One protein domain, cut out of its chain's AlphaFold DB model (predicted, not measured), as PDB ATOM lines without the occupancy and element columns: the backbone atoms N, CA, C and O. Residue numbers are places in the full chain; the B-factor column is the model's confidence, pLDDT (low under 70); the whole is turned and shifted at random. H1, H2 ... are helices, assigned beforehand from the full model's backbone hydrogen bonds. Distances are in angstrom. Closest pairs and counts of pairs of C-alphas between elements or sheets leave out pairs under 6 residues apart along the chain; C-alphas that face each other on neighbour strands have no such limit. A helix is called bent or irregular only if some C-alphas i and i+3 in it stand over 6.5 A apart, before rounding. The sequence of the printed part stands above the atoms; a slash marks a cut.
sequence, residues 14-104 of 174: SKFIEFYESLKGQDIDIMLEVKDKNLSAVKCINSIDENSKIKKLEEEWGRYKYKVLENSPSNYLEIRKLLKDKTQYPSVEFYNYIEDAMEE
ATOM      1  N   SER A  14       2.910  40.858 -16.782       97.25
ATOM      2  CA  SER A  14       3.834  40.066 -17.599       97.25
ATOM      3  C   SER A  14       4.078  40.701 -18.979       97.25
ATOM      4  O   SER A  14       5.215  40.755 -19.438       97.25
ATOM      5  N   LYS A  15       3.039  41.280 -19.602       97.38
ATOM      6  CA  LYS A  15       3.169  41.994 -20.888       97.38
ATOM      7  C   LYS A  15       3.912  43.319 -20.750       97.38
ATOM      8  O   LYS A  15       4.625  43.726 -21.659       97.38
ATOM      9  N   PHE A  16       3.710  44.011 -19.633       97.69
ATOM     10  CA  PHE A  16       4.413  45.258 -19.365       97.69
ATOM     11  C   PHE A  16       5.910  45.030 -19.175       97.69
ATOM     12  O   PHE A  16       6.693  45.785 -19.733       97.69
ATOM     13  N   ILE A  17       6.307  43.983 -18.447       97.00
ATOM     14  CA  ILE A  17       7.725  43.654 -18.256       97.00
ATOM     15  C   ILE A  17       8.387  43.242 -19.570       97.00
ATOM     16  O   ILE A  17       9.479  43.718 -19.863       97.00
ATOM     17  N   GLU A  18       7.712  42.446 -20.401       97.19
ATOM     18  CA  GLU A  18       8.198  42.125 -21.750       97.19
ATOM     19  C   GLU A  18       8.437  43.395 -22.588       97.19
ATOM     20  O   GLU A  18       9.502  43.567 -23.182       97.19
ATOM     21  N   PHE A  19       7.474  44.323 -22.585       96.75
ATOM     22  CA  PHE A  19       7.610  45.611 -23.263       96.75
ATOM     23  C   PHE A  19       8.744  46.461 -22.675       96.75
ATOM     24  O   PHE A  19       9.558  46.989 -23.425       96.75
ATOM     25  N   TYR A  20       8.832  46.568 -21.350       95.56
ATOM     26  CA  TYR A  20       9.848  47.360 -20.662       95.56
ATOM     27  C   TYR A  20      11.269  46.860 -20.956       95.56
ATOM     28  O   TYR A  20      12.132  47.655 -21.323       95.56
ATOM     29  N   GLU A  21      11.509  45.546 -20.899       94.50
ATOM     30  CA  GLU A  21      12.821  44.973 -21.231       94.50
ATOM     31  C   GLU A  21      13.196  45.185 -22.706       94.50
ATOM     32  O   GLU A  21      14.375  45.338 -23.023       94.50
ATOM     33  N   SER A  22      12.219  45.274 -23.618       95.94
ATOM     34  CA  SER A  22      12.489  45.593 -25.030       95.94
ATOM     35  C   SER A  22      13.020  47.020 -25.250       95.94
ATOM     36  O   SER A  22      13.622  47.306 -26.285       95.94
ATOM     37  N   LEU A  23      12.833  47.906 -24.267       94.19
ATOM     38  CA  LEU A  23      13.254  49.311 -24.296       94.19
ATOM     39  C   LEU A  23      14.552  49.548 -23.515       94.19
ATOM     40  O   LEU A  23      15.003  50.686 -23.385       94.19
ATOM     41  N   LYS A  24      15.163  48.486 -22.978       87.88
ATOM     42  CA  LYS A  24      16.333  48.575 -22.107       87.88
ATOM     43  C   LYS A  24      17.474  49.355 -22.766       87.88
ATOM     44  O   LYS A  24      17.887  49.057 -23.885       87.88
ATOM     45  N   GLY A  25      17.997  50.342 -22.038       84.81
ATOM     46  CA  GLY A  25      19.058  51.236 -22.514       84.81
ATOM     47  C   GLY A  25      18.564  52.502 -23.221       84.81
ATOM     48  O   GLY A  25      19.392  53.289 -23.672       84.81
ATOM     49  N   GLN A  26      17.248  52.716 -23.306       91.00
ATOM     50  CA  GLN A  26      16.653  53.961 -23.789       91.00
ATOM     51  C   GLN A  26      16.172  54.809 -22.607       91.00
ATOM     52  O   GLN A  26      15.588  54.285 -21.660       91.00
ATOM     53  N   ASP A  27      16.413  56.117 -22.675       91.75
ATOM     54  CA  ASP A  27      15.896  57.093 -21.713       91.75
ATOM     55  C   ASP A  27      14.529  57.593 -22.203       91.75
ATOM     56  O   ASP A  27      14.452  58.388 -23.143       91.75
ATOM     57  N   ILE A  28      13.452  57.024 -21.653       93.50
ATOM     58  CA  ILE A  28      12.077  57.241 -22.119       93.50
ATOM     59  C   ILE A  28      11.084  57.359 -20.961       93.50
ATOM     60  O   ILE A  28      11.165  56.643 -19.963       93.50
ATOM     61  N   ASP A  29      10.065  58.193 -21.163       94.38
ATOM     62  CA  ASP A  29       8.897  58.280 -20.289       94.38
ATOM     63  C   ASP A  29       7.754  57.400 -20.819       94.38
ATOM     64  O   ASP A  29       7.390  57.464 -21.997       94.38
ATOM     65  N   ILE A  30       7.140  56.597 -19.944       95.25
ATOM     66  CA  ILE A  30       6.026  55.704 -20.299       95.25
ATOM     67  C   ILE A  30       4.714  56.237 -19.714       95.25
ATOM     68  O   ILE A  30       4.527  56.279 -18.497       95.25
ATOM     69  N   MET A  31       3.760  56.571 -20.586       96.69
ATOM     70  CA  MET A  31       2.380  56.892 -20.206       96.69
ATOM     71  C   MET A  31       1.505  55.631 -20.237       96.69
ATOM     72  O   MET A  31       1.496  54.902 -21.228       96.69
ATOM     73  N   LEU A  32       0.730  55.383 -19.175       96.69
ATOM     74  CA  LEU A  32      -0.187  54.239 -19.101       96.69
ATOM     75  C   LEU A  32      -1.629  54.647 -19.435       96.69
ATOM     76  O   LEU A  32      -2.302  55.312 -18.646       96.69
ATOM     77  N   GLU A  33      -2.147  54.173 -20.567       96.31
ATOM     78  CA  GLU A  33      -3.535  54.405 -20.989       96.31
ATOM     79  C   GLU A  33      -4.475  53.275 -20.530       96.31
ATOM     80  O   GLU A  33      -4.835  52.365 -21.279       96.31
ATOM     81  N   VAL A  34      -4.891  53.329 -19.260       96.12
ATOM     82  CA  VAL A  34      -5.728  52.294 -18.621       96.12
ATOM     83  C   VAL A  34      -6.783  52.864 -17.681       96.12
ATOM     84  O   VAL A  34      -6.673  53.981 -17.178       96.12
ATOM     85  N   LYS A  35      -7.846  52.089 -17.436       94.94
ATOM     86  CA  LYS A  35      -8.997  52.560 -16.644       94.94
ATOM     87  C   LYS A  35      -8.720  52.663 -15.145       94.94
ATOM     88  O   LYS A  35      -9.289  53.540 -14.500       94.94
ATOM     89  N   ASP A  36      -7.884  51.784 -14.598       95.12
ATOM     90  CA  ASP A  36      -7.547  51.742 -13.169       95.12
ATOM     91  C   ASP A  36      -6.436  52.729 -12.759       95.12
ATOM     92  O   ASP A  36      -6.119  52.843 -11.572       95.12
ATOM     93  N   LYS A  37      -5.907  53.499 -13.724       95.56
ATOM     94  CA  LYS A  37      -4.997  54.635 -13.529       95.56
ATOM     95  C   LYS A  37      -3.829  54.279 -12.597       95.56
ATOM     96  O   LYS A  37      -2.945  53.503 -12.954       95.56
ATOM     97  N   ASN A  38      -3.854  54.828 -11.382       95.69
ATOM     98  CA  ASN A  38      -2.794  54.711 -10.391       95.69
ATOM     99  C   ASN A  38      -2.561  53.264  -9.936       95.69
ATOM    100  O   ASN A  38      -1.441  52.955  -9.548       95.69
ATOM    101  N   LEU A  39      -3.561  52.372 -10.003       95.75
ATOM    102  CA  LEU A  39      -3.360  50.963  -9.636       95.75
ATOM    103  C   LEU A  39      -2.371  50.279 -10.585       95.75
ATOM    104  O   LEU A  39      -1.431  49.632 -10.127       95.75
ATOM    105  N   SER A  40      -2.528  50.480 -11.897       97.38
ATOM    106  CA  SER A  40      -1.552  49.992 -12.872       97.38
ATOM    107  C   SER A  40      -0.211  50.707 -12.750       97.38
ATOM    108  O   SER A  40       0.818  50.055 -12.871       97.38
ATOM    109  N   ALA A  41      -0.199  52.013 -12.463       97.38
ATOM    110  CA  ALA A  41       1.051  52.752 -12.285       97.38
ATOM    111  C   ALA A  41       1.882  52.211 -11.109       97.38
ATOM    112  O   ALA A  41       3.053  51.889 -11.288       97.38
ATOM    113  N   VAL A  42       1.271  52.039  -9.930       96.62
ATOM    114  CA  VAL A  42       1.938  51.456  -8.752       96.62
ATOM    115  C   VAL A  42       2.417  50.038  -9.047       96.62
ATOM    116  O   VAL A  42       3.545  49.697  -8.700       96.62
ATOM    117  N   LYS A  43       1.599  49.237  -9.740       96.81
ATOM    118  CA  LYS A  43       1.975  47.892 -10.180       96.81
ATOM    119  C   LYS A  43       3.223  47.885 -11.057       96.81
ATOM    120  O   LYS A  43       4.168  47.169 -10.752       96.81
ATOM    121  N   CYS A  44       3.252  48.714 -12.095       97.38
ATOM    122  CA  CYS A  44       4.408  48.853 -12.975       97.38
ATOM    123  C   CYS A  44       5.655  49.323 -12.212       97.38
ATOM    124  O   CYS A  44       6.703  48.699 -12.342       97.38
ATOM    125  N   ILE A  45       5.535  50.357 -11.368       95.75
ATOM    126  CA  ILE A  45       6.645  50.894 -10.559       95.75
ATOM    127  C   ILE A  45       7.226  49.815  -9.638       95.75
ATOM    128  O   ILE A  45       8.437  49.601  -9.610       95.75
ATOM    129  N   ASN A  46       6.364  49.096  -8.920       96.38
ATOM    130  CA  ASN A  46       6.771  48.009  -8.034       96.38
ATOM    131  C   ASN A  46       7.398  46.830  -8.789       96.38
ATOM    132  O   ASN A  46       8.037  45.996  -8.164       96.38
ATOM    133  N   SER A  47       7.221  46.714 -10.104       95.88
ATOM    134  CA  SER A  47       7.809  45.621 -10.880       95.88
ATOM    135  C   SER A  47       9.099  45.972 -11.612       95.88
ATOM    136  O   SER A  47       9.770  45.051 -12.062       95.88
ATOM    137  N   ILE A  48       9.476  47.252 -11.676       93.62
ATOM    138  CA  ILE A  48      10.733  47.699 -12.307       93.62
ATOM    139  C   ILE A  48      11.764  48.234 -11.307       93.62
ATOM    140  O   ILE A  48      12.929  48.381 -11.656       93.62
ATOM    141  N   ASP A  49      11.367  48.548 -10.069       88.50
ATOM    142  CA  ASP A  49      12.297  49.054  -9.055       88.50
ATOM    143  C   ASP A  49      13.150  47.926  -8.448       88.50
ATOM    144  O   ASP A  49      12.734  47.246  -7.503       88.50
ATOM    145  N   GLU A  50      14.372  47.784  -8.966       79.44
ATOM    146  CA  GLU A  50      15.380  46.798  -8.549       79.44
ATOM    147  C   GLU A  50      15.848  46.955  -7.089       79.44
ATOM    148  O   GLU A  50      16.340  46.000  -6.490       79.44
ATOM    149  N   ASN A  51      15.672  48.134  -6.479       82.62
ATOM    150  CA  ASN A  51      16.092  48.413  -5.098       82.62
ATOM    151  C   ASN A  51      14.957  48.238  -4.080       82.62
ATOM    152  O   ASN A  51      15.094  48.575  -2.894       82.62
ATOM    153  N   SER A  52      13.806  47.740  -4.528       85.31
ATOM    154  CA  SER A  52      12.655  47.567  -3.661       85.31
ATOM    155  C   SER A  52      12.866  46.480  -2.616       85.31
ATOM    156  O   SER A  52      13.435  45.417  -2.845       85.31
ATOM    157  N   LYS A  53      12.335  46.748  -1.424       89.12
ATOM    158  CA  LYS A  53      12.298  45.788  -0.322       89.12
ATOM    159  C   LYS A  53      10.943  45.106  -0.292       89.12
ATOM    160  O   LYS A  53       9.926  45.749  -0.553       89.12
ATOM    161  N   ILE A  54      10.920  43.852   0.158       93.38
ATOM    162  CA  ILE A  54       9.695  43.055   0.343       93.38
ATOM    163  C   ILE A  54       8.585  43.810   1.096       93.38
ATOM    164  O   ILE A  54       7.413  43.663   0.765       93.38
ATOM    165  N   LYS A  55       8.958  44.710   2.020       93.44
ATOM    166  CA  LYS A  55       8.041  45.600   2.745       93.44
ATOM    167  C   LYS A  55       7.076  46.365   1.826       93.44
ATOM    168  O   LYS A  55       5.912  46.509   2.180       93.44
ATOM    169  N   LYS A  56       7.516  46.808   0.640       95.06
ATOM    170  CA  LYS A  56       6.631  47.478  -0.331       95.06
ATOM    171  C   LYS A  56       5.511  46.549  -0.819       95.06
ATOM    172  O   LYS A  56       4.364  46.975  -0.896       95.06
ATOM    173  N   LEU A  57       5.816  45.276  -1.099       96.56
ATOM    174  CA  LEU A  57       4.792  44.294  -1.484       96.56
ATOM    175  C   LEU A  57       3.891  43.926  -0.304       96.56
ATOM    176  O   LEU A  57       2.719  43.652  -0.511       96.56
ATOM    177  N   GLU A  58       4.393  43.951   0.932       96.88
ATOM    178  CA  GLU A  58       3.552  43.738   2.119       96.88
ATOM    179  C   GLU A  58       2.557  44.881   2.346       96.88
ATOM    180  O   GLU A  58       1.398  44.637   2.686       96.88
ATOM    181  N   GLU A  59       2.994  46.125   2.142       96.25
ATOM    182  CA  GLU A  59       2.128  47.305   2.195       96.25
ATOM    183  C   GLU A  59       1.061  47.243   1.097       96.25
ATOM    184  O   GLU A  59      -0.127  47.419   1.377       96.25
ATOM    185  N   GLU A  60       1.464  46.912  -0.131       97.75
ATOM    186  CA  GLU A  60       0.537  46.752  -1.250       97.75
ATOM    187  C   GLU A  60      -0.422  45.575  -1.037       97.75
ATOM    188  O   GLU A  60      -1.631  45.684  -1.267       97.75
ATOM    189  N   TRP A  61       0.079  44.464  -0.496       98.31
ATOM    190  CA  TRP A  61      -0.738  43.326  -0.100       98.31
ATOM    191  C   TRP A  61      -1.788  43.723   0.927       98.31
ATOM    192  O   TRP A  61      -2.936  43.310   0.807       98.31
ATOM    193  N   GLY A  62      -1.445  44.573   1.898       97.88
ATOM    194  CA  GLY A  62      -2.405  45.107   2.862       97.88
ATOM    195  C   GLY A  62      -3.623  45.760   2.200       97.88
ATOM    196  O   GLY A  62      -4.749  45.565   2.663       97.88
ATOM    197  N   ARG A  63      -3.421  46.455   1.073       98.25
ATOM    198  CA  ARG A  63      -4.495  47.102   0.305       98.25
ATOM    199  C   ARG A  63      -5.350  46.084  -0.453       98.25
ATOM    200  O   ARG A  63      -6.579  46.166  -0.404       98.25
ATOM    201  N   TYR A  64      -4.720  45.098  -1.099       98.50
ATOM    202  CA  TYR A  64      -5.397  44.080  -1.917       98.50
ATOM    203  C   TYR A  64      -6.010  42.918  -1.134       98.50
ATOM    204  O   TYR A  64      -6.951  42.299  -1.622       98.50
ATOM    205  N   LYS A  65      -5.520  42.627   0.073       98.50
ATOM    206  CA  LYS A  65      -5.805  41.423   0.869       98.50
ATOM    207  C   LYS A  65      -7.257  40.950   0.808       98.50
ATOM    208  O   LYS A  65      -7.524  39.798   0.478       98.50
ATOM    209  N   TYR A  66      -8.202  41.833   1.133       98.62
ATOM    210  CA  TYR A  66      -9.627  41.489   1.169       98.62
ATOM    211  C   TYR A  66     -10.291  41.516  -0.205       98.62
ATOM    212  O   TYR A  66     -11.237  40.772  -0.428       98.62
ATOM    213  N   LYS A  67      -9.776  42.312  -1.148       98.12
ATOM    214  CA  LYS A  67     -10.223  42.249  -2.540       98.12
ATOM    215  C   LYS A  67      -9.863  40.888  -3.137       98.12
ATOM    216  O   LYS A  67     -10.731  40.232  -3.694       98.12
ATOM    217  N   VAL A  68      -8.629  40.422  -2.947       98.69
ATOM    218  CA  VAL A  68      -8.195  39.096  -3.404       98.69
ATOM    219  C   VAL A  68      -8.960  37.992  -2.684       98.69
ATOM    220  O   VAL A  68      -9.476  37.117  -3.359       98.69
ATOM    221  N   LEU A  69      -9.121  38.057  -1.357       98.69
ATOM    222  CA  LEU A  69      -9.878  37.040  -0.615       98.69
ATOM    223  C   LEU A  69     -11.327  36.884  -1.110       98.69
ATOM    224  O   LEU A  69     -11.845  35.769  -1.142       98.69
ATOM    225  N   GLU A  70     -11.973  37.989  -1.489       98.56
ATOM    226  CA  GLU A  70     -13.341  37.969  -2.014       98.56
ATOM    227  C   GLU A  70     -13.431  37.318  -3.391       98.56
ATOM    228  O   GLU A  70     -14.419  36.645  -3.675       98.56
ATOM    229  N   ASN A  71     -12.420  37.511  -4.239       98.25
ATOM    230  CA  ASN A  71     -12.433  36.926  -5.572       98.25
ATOM    231  C   ASN A  71     -11.927  35.479  -5.537       98.25
ATOM    232  O   ASN A  71     -12.643  34.580  -5.960       98.25
ATOM    233  N   SER A  72     -10.759  35.245  -4.935       98.56
ATOM    234  CA  SER A  72     -10.046  33.970  -4.971       98.56
ATOM    235  C   SER A  72      -9.321  33.661  -3.647       98.56
ATOM    236  O   SER A  72      -8.209  34.142  -3.387       98.56
ATOM    237  N   PRO A  73      -9.922  32.828  -2.772       98.25
ATOM    238  CA  PRO A  73      -9.267  32.338  -1.561       98.25
ATOM    239  C   PRO A  73      -7.996  31.517  -1.826       98.25
ATOM    240  O   PRO A  73      -7.108  31.496  -0.974       98.25
ATOM    241  N   SER A  74      -7.884  30.853  -2.981       98.38
ATOM    242  CA  SER A  74      -6.675  30.126  -3.393       98.38
ATOM    243  C   SER A  74      -5.523  31.090  -3.669       98.38
ATOM    244  O   SER A  74      -4.483  30.982  -3.021       98.38
ATOM    245  N   ASN A  75      -5.723  32.099  -4.525       98.69
ATOM    246  CA  ASN A  75      -4.697  33.113  -4.804       98.69
ATOM    247  C   ASN A  75      -4.324  33.915  -3.549       98.69
ATOM    248  O   ASN A  75      -3.162  34.259  -3.340       98.69
ATOM    249  N   TYR A  76      -5.282  34.145  -2.643       98.69
ATOM    250  CA  TYR A  76      -4.994  34.715  -1.326       98.69
ATOM    251  C   TYR A  76      -3.965  33.886  -0.535       98.69
ATOM    252  O   TYR A  76      -3.088  34.452   0.124       98.69
ATOM    253  N   LEU A  77      -4.063  32.553  -0.569       98.44
ATOM    254  CA  LEU A  77      -3.116  31.667   0.114       98.44
ATOM    255  C   LEU A  77      -1.750  31.648  -0.575       98.44
ATOM    256  O   LEU A  77      -0.741  31.707   0.133       98.44
ATOM    257  N   GLU A  78      -1.713  31.635  -1.908       98.62
ATOM    258  CA  GLU A  78      -0.457  31.675  -2.663       98.62
ATOM    259  C   GLU A  78       0.304  32.979  -2.418       98.62
ATOM    260  O   GLU A  78       1.475  32.935  -2.047       98.62
ATOM    261  N   ILE A  79      -0.366  34.136  -2.436       98.50
ATOM    262  CA  ILE A  79       0.275  35.413  -2.085       98.50
ATOM    263  C   ILE A  79       0.801  35.391  -0.646       98.50
ATOM    264  O   ILE A  79       1.918  35.833  -0.372       98.50
ATOM    265  N   ARG A  80       0.036  34.841   0.308       97.75
ATOM    266  CA  ARG A  80       0.518  34.710   1.695       97.75
ATOM    267  C   ARG A  80       1.742  33.817   1.810       97.75
ATOM    268  O   ARG A  80       2.546  34.053   2.706       97.75
ATOM    269  N   LYS A  81       1.854  32.775   0.987       97.75
ATOM    270  CA  LYS A  81       3.020  31.890   0.941       97.75
ATOM    271  C   LYS A  81       4.204  32.603   0.291       97.75
ATOM    272  O   LYS A  81       5.277  32.592   0.886       97.75
ATOM    273  N   LEU A  82       3.979  33.271  -0.838       97.25
ATOM    274  CA  LEU A  82       4.966  34.053  -1.578       97.25
ATOM    275  C   LEU A  82       5.640  35.095  -0.680       97.25
ATOM    276  O   LEU A  82       6.860  35.156  -0.581       97.25
ATOM    277  N   LEU A  83       4.840  35.853   0.073       96.75
ATOM    278  CA  LEU A  83       5.339  36.911   0.949       96.75
ATOM    279  C   LEU A  83       5.998  36.398   2.239       96.75
ATOM    280  O   LEU A  83       6.408  37.221   3.056       96.75
ATOM    281  N   LYS A  84       6.096  35.084   2.492       95.25
ATOM    282  CA  LYS A  84       6.854  34.577   3.655       95.25
ATOM    283  C   LYS A  84       8.356  34.711   3.461       95.25
ATOM    284  O   LYS A  84       9.049  34.967   4.445       95.25
ATOM    285  N   ASP A  85       8.840  34.540   2.234       90.88
ATOM    286  CA  ASP A  85      10.248  34.749   1.925       90.88
ATOM    287  C   ASP A  85      10.551  36.252   1.934       90.88
ATOM    288  O   ASP A  85       9.894  37.048   1.264       90.88
ATOM    289  N   LYS A  86      11.522  36.649   2.759       91.75
ATOM    290  CA  LYS A  86      11.945  38.045   2.938       91.75
ATOM    291  C   LYS A  86      13.246  38.371   2.216       91.75
ATOM    292  O   LYS A  86      13.708  39.506   2.302       91.75
ATOM    293  N   THR A  87      13.843  37.383   1.555       89.12
ATOM    294  CA  THR A  87      15.133  37.501   0.868       89.12
ATOM    295  C   THR A  87      14.978  37.896  -0.596       89.12
ATOM    296  O   THR A  87      15.916  38.425  -1.187       89.12
ATOM    297  N   GLN A  88      13.788  37.688  -1.163       90.88
ATOM    298  CA  GLN A  88      13.469  37.973  -2.556       90.88
ATOM    299  C   GLN A  88      12.446  39.105  -2.692       90.88
ATOM    300  O   GLN A  88      11.772  39.491  -1.734       90.88
ATOM    301  N   TYR A  89      12.313  39.618  -3.915       94.88
ATOM    302  CA  TYR A  89      11.316  40.619  -4.281       94.88
ATOM    303  C   TYR A  89      10.464  40.137  -5.475       94.88
ATOM    304  O   TYR A  89      10.679  40.563  -6.609       94.88
ATOM    305  N   PRO A  90       9.509  39.211  -5.255       96.19
ATOM    306  CA  PRO A  90       8.771  38.543  -6.329       96.19
ATOM    307  C   PRO A  90       7.574  39.378  -6.823       96.19
ATOM    308  O   PRO A  90       6.423  38.944  -6.768       96.19
ATOM    309  N   SER A  91       7.818  40.609  -7.278       97.00
ATOM    310  CA  SER A  91       6.757  41.564  -7.639       97.00
ATOM    311  C   SER A  91       5.893  41.102  -8.816       97.00
ATOM    312  O   SER A  91       4.670  41.218  -8.759       97.00
ATOM    313  N   VAL A  92       6.497  40.545  -9.869       97.12
ATOM    314  CA  VAL A  92       5.764  40.062 -11.053       97.12
ATOM    315  C   VAL A  92       4.844  38.897 -10.689       97.12
ATOM    316  O   VAL A  92       3.665  38.921 -11.029       97.12
ATOM    317  N   GLU A  93       5.349  37.912  -9.940       97.88
ATOM    318  CA  GLU A  93       4.547  36.775  -9.473       97.88
ATOM    319  C   GLU A  93       3.416  37.234  -8.537       97.88
ATOM    320  O   GLU A  93       2.267  36.829  -8.701       97.88
ATOM    321  N   PHE A  94       3.711  38.157  -7.616       98.44
ATOM    322  CA  PHE A  94       2.720  38.768  -6.730       98.44
ATOM    323  C   PHE A  94       1.554  39.399  -7.505       98.44
ATOM    324  O   PHE A  94       0.390  39.158  -7.176       98.44
ATOM    325  N   TYR A  95       1.848  40.190  -8.540       98.50
ATOM    326  CA  TYR A  95       0.808  40.829  -9.341       98.50
ATOM    327  C   TYR A  95       0.099  39.873 -10.295       98.50
ATOM    328  O   TYR A  95      -1.088  40.079 -10.532       98.50
ATOM    329  N   ASN A  96       0.759  38.818 -10.781       98.56
ATOM    330  CA  ASN A  96       0.086  37.765 -11.544       98.56
ATOM    331  C   ASN A  96      -1.001  37.088 -10.687       98.56
ATOM    332  O   ASN A  96      -2.146  37.043 -11.120       98.56
ATOM    333  N   TYR A  97      -0.720  36.710  -9.431       98.75
ATOM    334  CA  TYR A  97      -1.759  36.156  -8.542       98.75
ATOM    335  C   TYR A  97      -2.919  37.130  -8.281       98.75
ATOM    336  O   TYR A  97      -4.070  36.710  -8.152       98.75
ATOM    337  N   ILE A  98      -2.647  38.438  -8.179       98.56
ATOM    338  CA  ILE A  98      -3.709  39.450  -8.044       98.56
ATOM    339  C   ILE A  98      -4.549  39.510  -9.319       98.56
ATOM    340  O   ILE A  98      -5.773  39.551  -9.238       98.56
ATOM    341  N   GLU A  99      -3.905  39.551 -10.484       98.25
ATOM    342  CA  GLU A  99      -4.582  39.608 -11.776       98.25
ATOM    343  C   GLU A  99      -5.454  38.376 -12.009       98.25
ATOM    344  O   GLU A  99      -6.611  38.547 -12.386       98.25
ATOM    345  N   ASP A 100      -4.939  37.184 -11.711       98.25
ATOM    346  CA  ASP A 100      -5.669  35.920 -11.809       98.25
ATOM    347  C   ASP A 100      -6.865  35.909 -10.855       98.25
ATOM    348  O   ASP A 100      -7.984  35.588 -11.253       98.25
ATOM    349  N   ALA A 101      -6.676  36.370  -9.611       98.25
ATOM    350  CA  ALA A 101      -7.778  36.507  -8.671       98.25
ATOM    351  C   ALA A 101      -8.881  37.423  -9.213       98.25
ATOM    352  O   ALA A 101     -10.049  37.115  -9.038       98.25
ATOM    353  N   MET A 102      -8.549  38.543  -9.865       96.75
ATOM    354  CA  MET A 102      -9.555  39.487 -10.382       96.75
ATOM    355  C   MET A 102     -10.309  38.979 -11.624       96.75
ATOM    356  O   MET A 102     -11.261  39.636 -12.055       96.75
ATOM    357  N   GLU A 103      -9.892  37.862 -12.220       95.88
ATOM    358  CA  GLU A 103     -10.594  37.213 -13.335       95.88
ATOM    359  C   GLU A 103     -11.636  36.187 -12.871       95.88
ATOM    360  O   GLU A 103     -12.508  35.810 -13.656       95.88
ATOM    361  N   GLU A 104     -11.589  35.768 -11.603       96.38
ATOM    362  CA  GLU A 104     -12.535  34.808 -11.039       96.38
ATOM    363  C   GLU A 104     -13.905  35.436 -10.731       96.38
ATOM    364  O   GLU A 104     -14.029  36.585 -10.297       96.38
TER     365      GLU A 104
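AT A GLANCE: This is residues 14 to 104 of the 174 residues of the protein "UV damage endonuclease" of Clostridium beijerinckii (UniProt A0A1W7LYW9). Three helices, H3, H4 and H5, stand in a triangle as an up-and-down bundle, each running against the one before it in the chain, while H2 packs on H5 at a steep tilt and H1 lies farther out, apart from H3 and H4. Residues 22 to 29 and 34 to 39 stick out. The printed part has 91 residues with five named helices, H1 to H5 in chain order, and no named strand; the class is all helix. The whole is compact, with a radius of gyration of the C-alphas of 13.6 A and spans of 40 by 32 by 19 A.

HOW THE PARTS SIT: H1, residues 14 to 22, and H2, residues 38 to 48, only just touch, with 3 pairs of C-alphas within 8 A, the closest being Phe 16 and Cys 44 at 7.3 A. H2 touches the hub H5, residues 91 to 101, at a steep tilt of 38 degrees, opposite ways; the closest C-alphas, of Ser 47 and Ser 91, are 5.3 A apart. H3, residues 54 to 71, is irregular, with C-alphas 63 and 66 7.7 A apart and a kink of 59 degrees near residue 64. It touches H4, residues 73 to 82, with residues 65 to 69 alone; this hairpin's closest C-alphas are those of Leu 69 and Tyr 76, at 5.5 A. H4 and H5 form another hairpin, at a shallow tilt of 8 degrees, closest at C-alphas 75 and 97, 5.6 A. H3 and H5 touch the same way, closest at C-alphas 71 and 101, 5.6 A. Every O i to N i+4 pair is within hydrogen-bond range in H1, H2, H4 and H5, and 12 of 14 are in H3.

IN THESE COORDINATES: H1 begins at C-alpha 14, (3.834, 40.066, -17.599), and H5 ends at C-alpha 101, (-7.778, 36.507, -8.671). From first to last C-alpha H1 measures 12.7 A, H2 15.4 A, H3 23.7 A, H4 14.3 A and H5 15.4 A.

THE WHOLE: The C-alphas farthest apart, of Asp 27 and Pro 73, are 40.6 A apart. The link H1 to H2 is long, and the printed part has no cut. No printed residue of the model is under pLDDT 70.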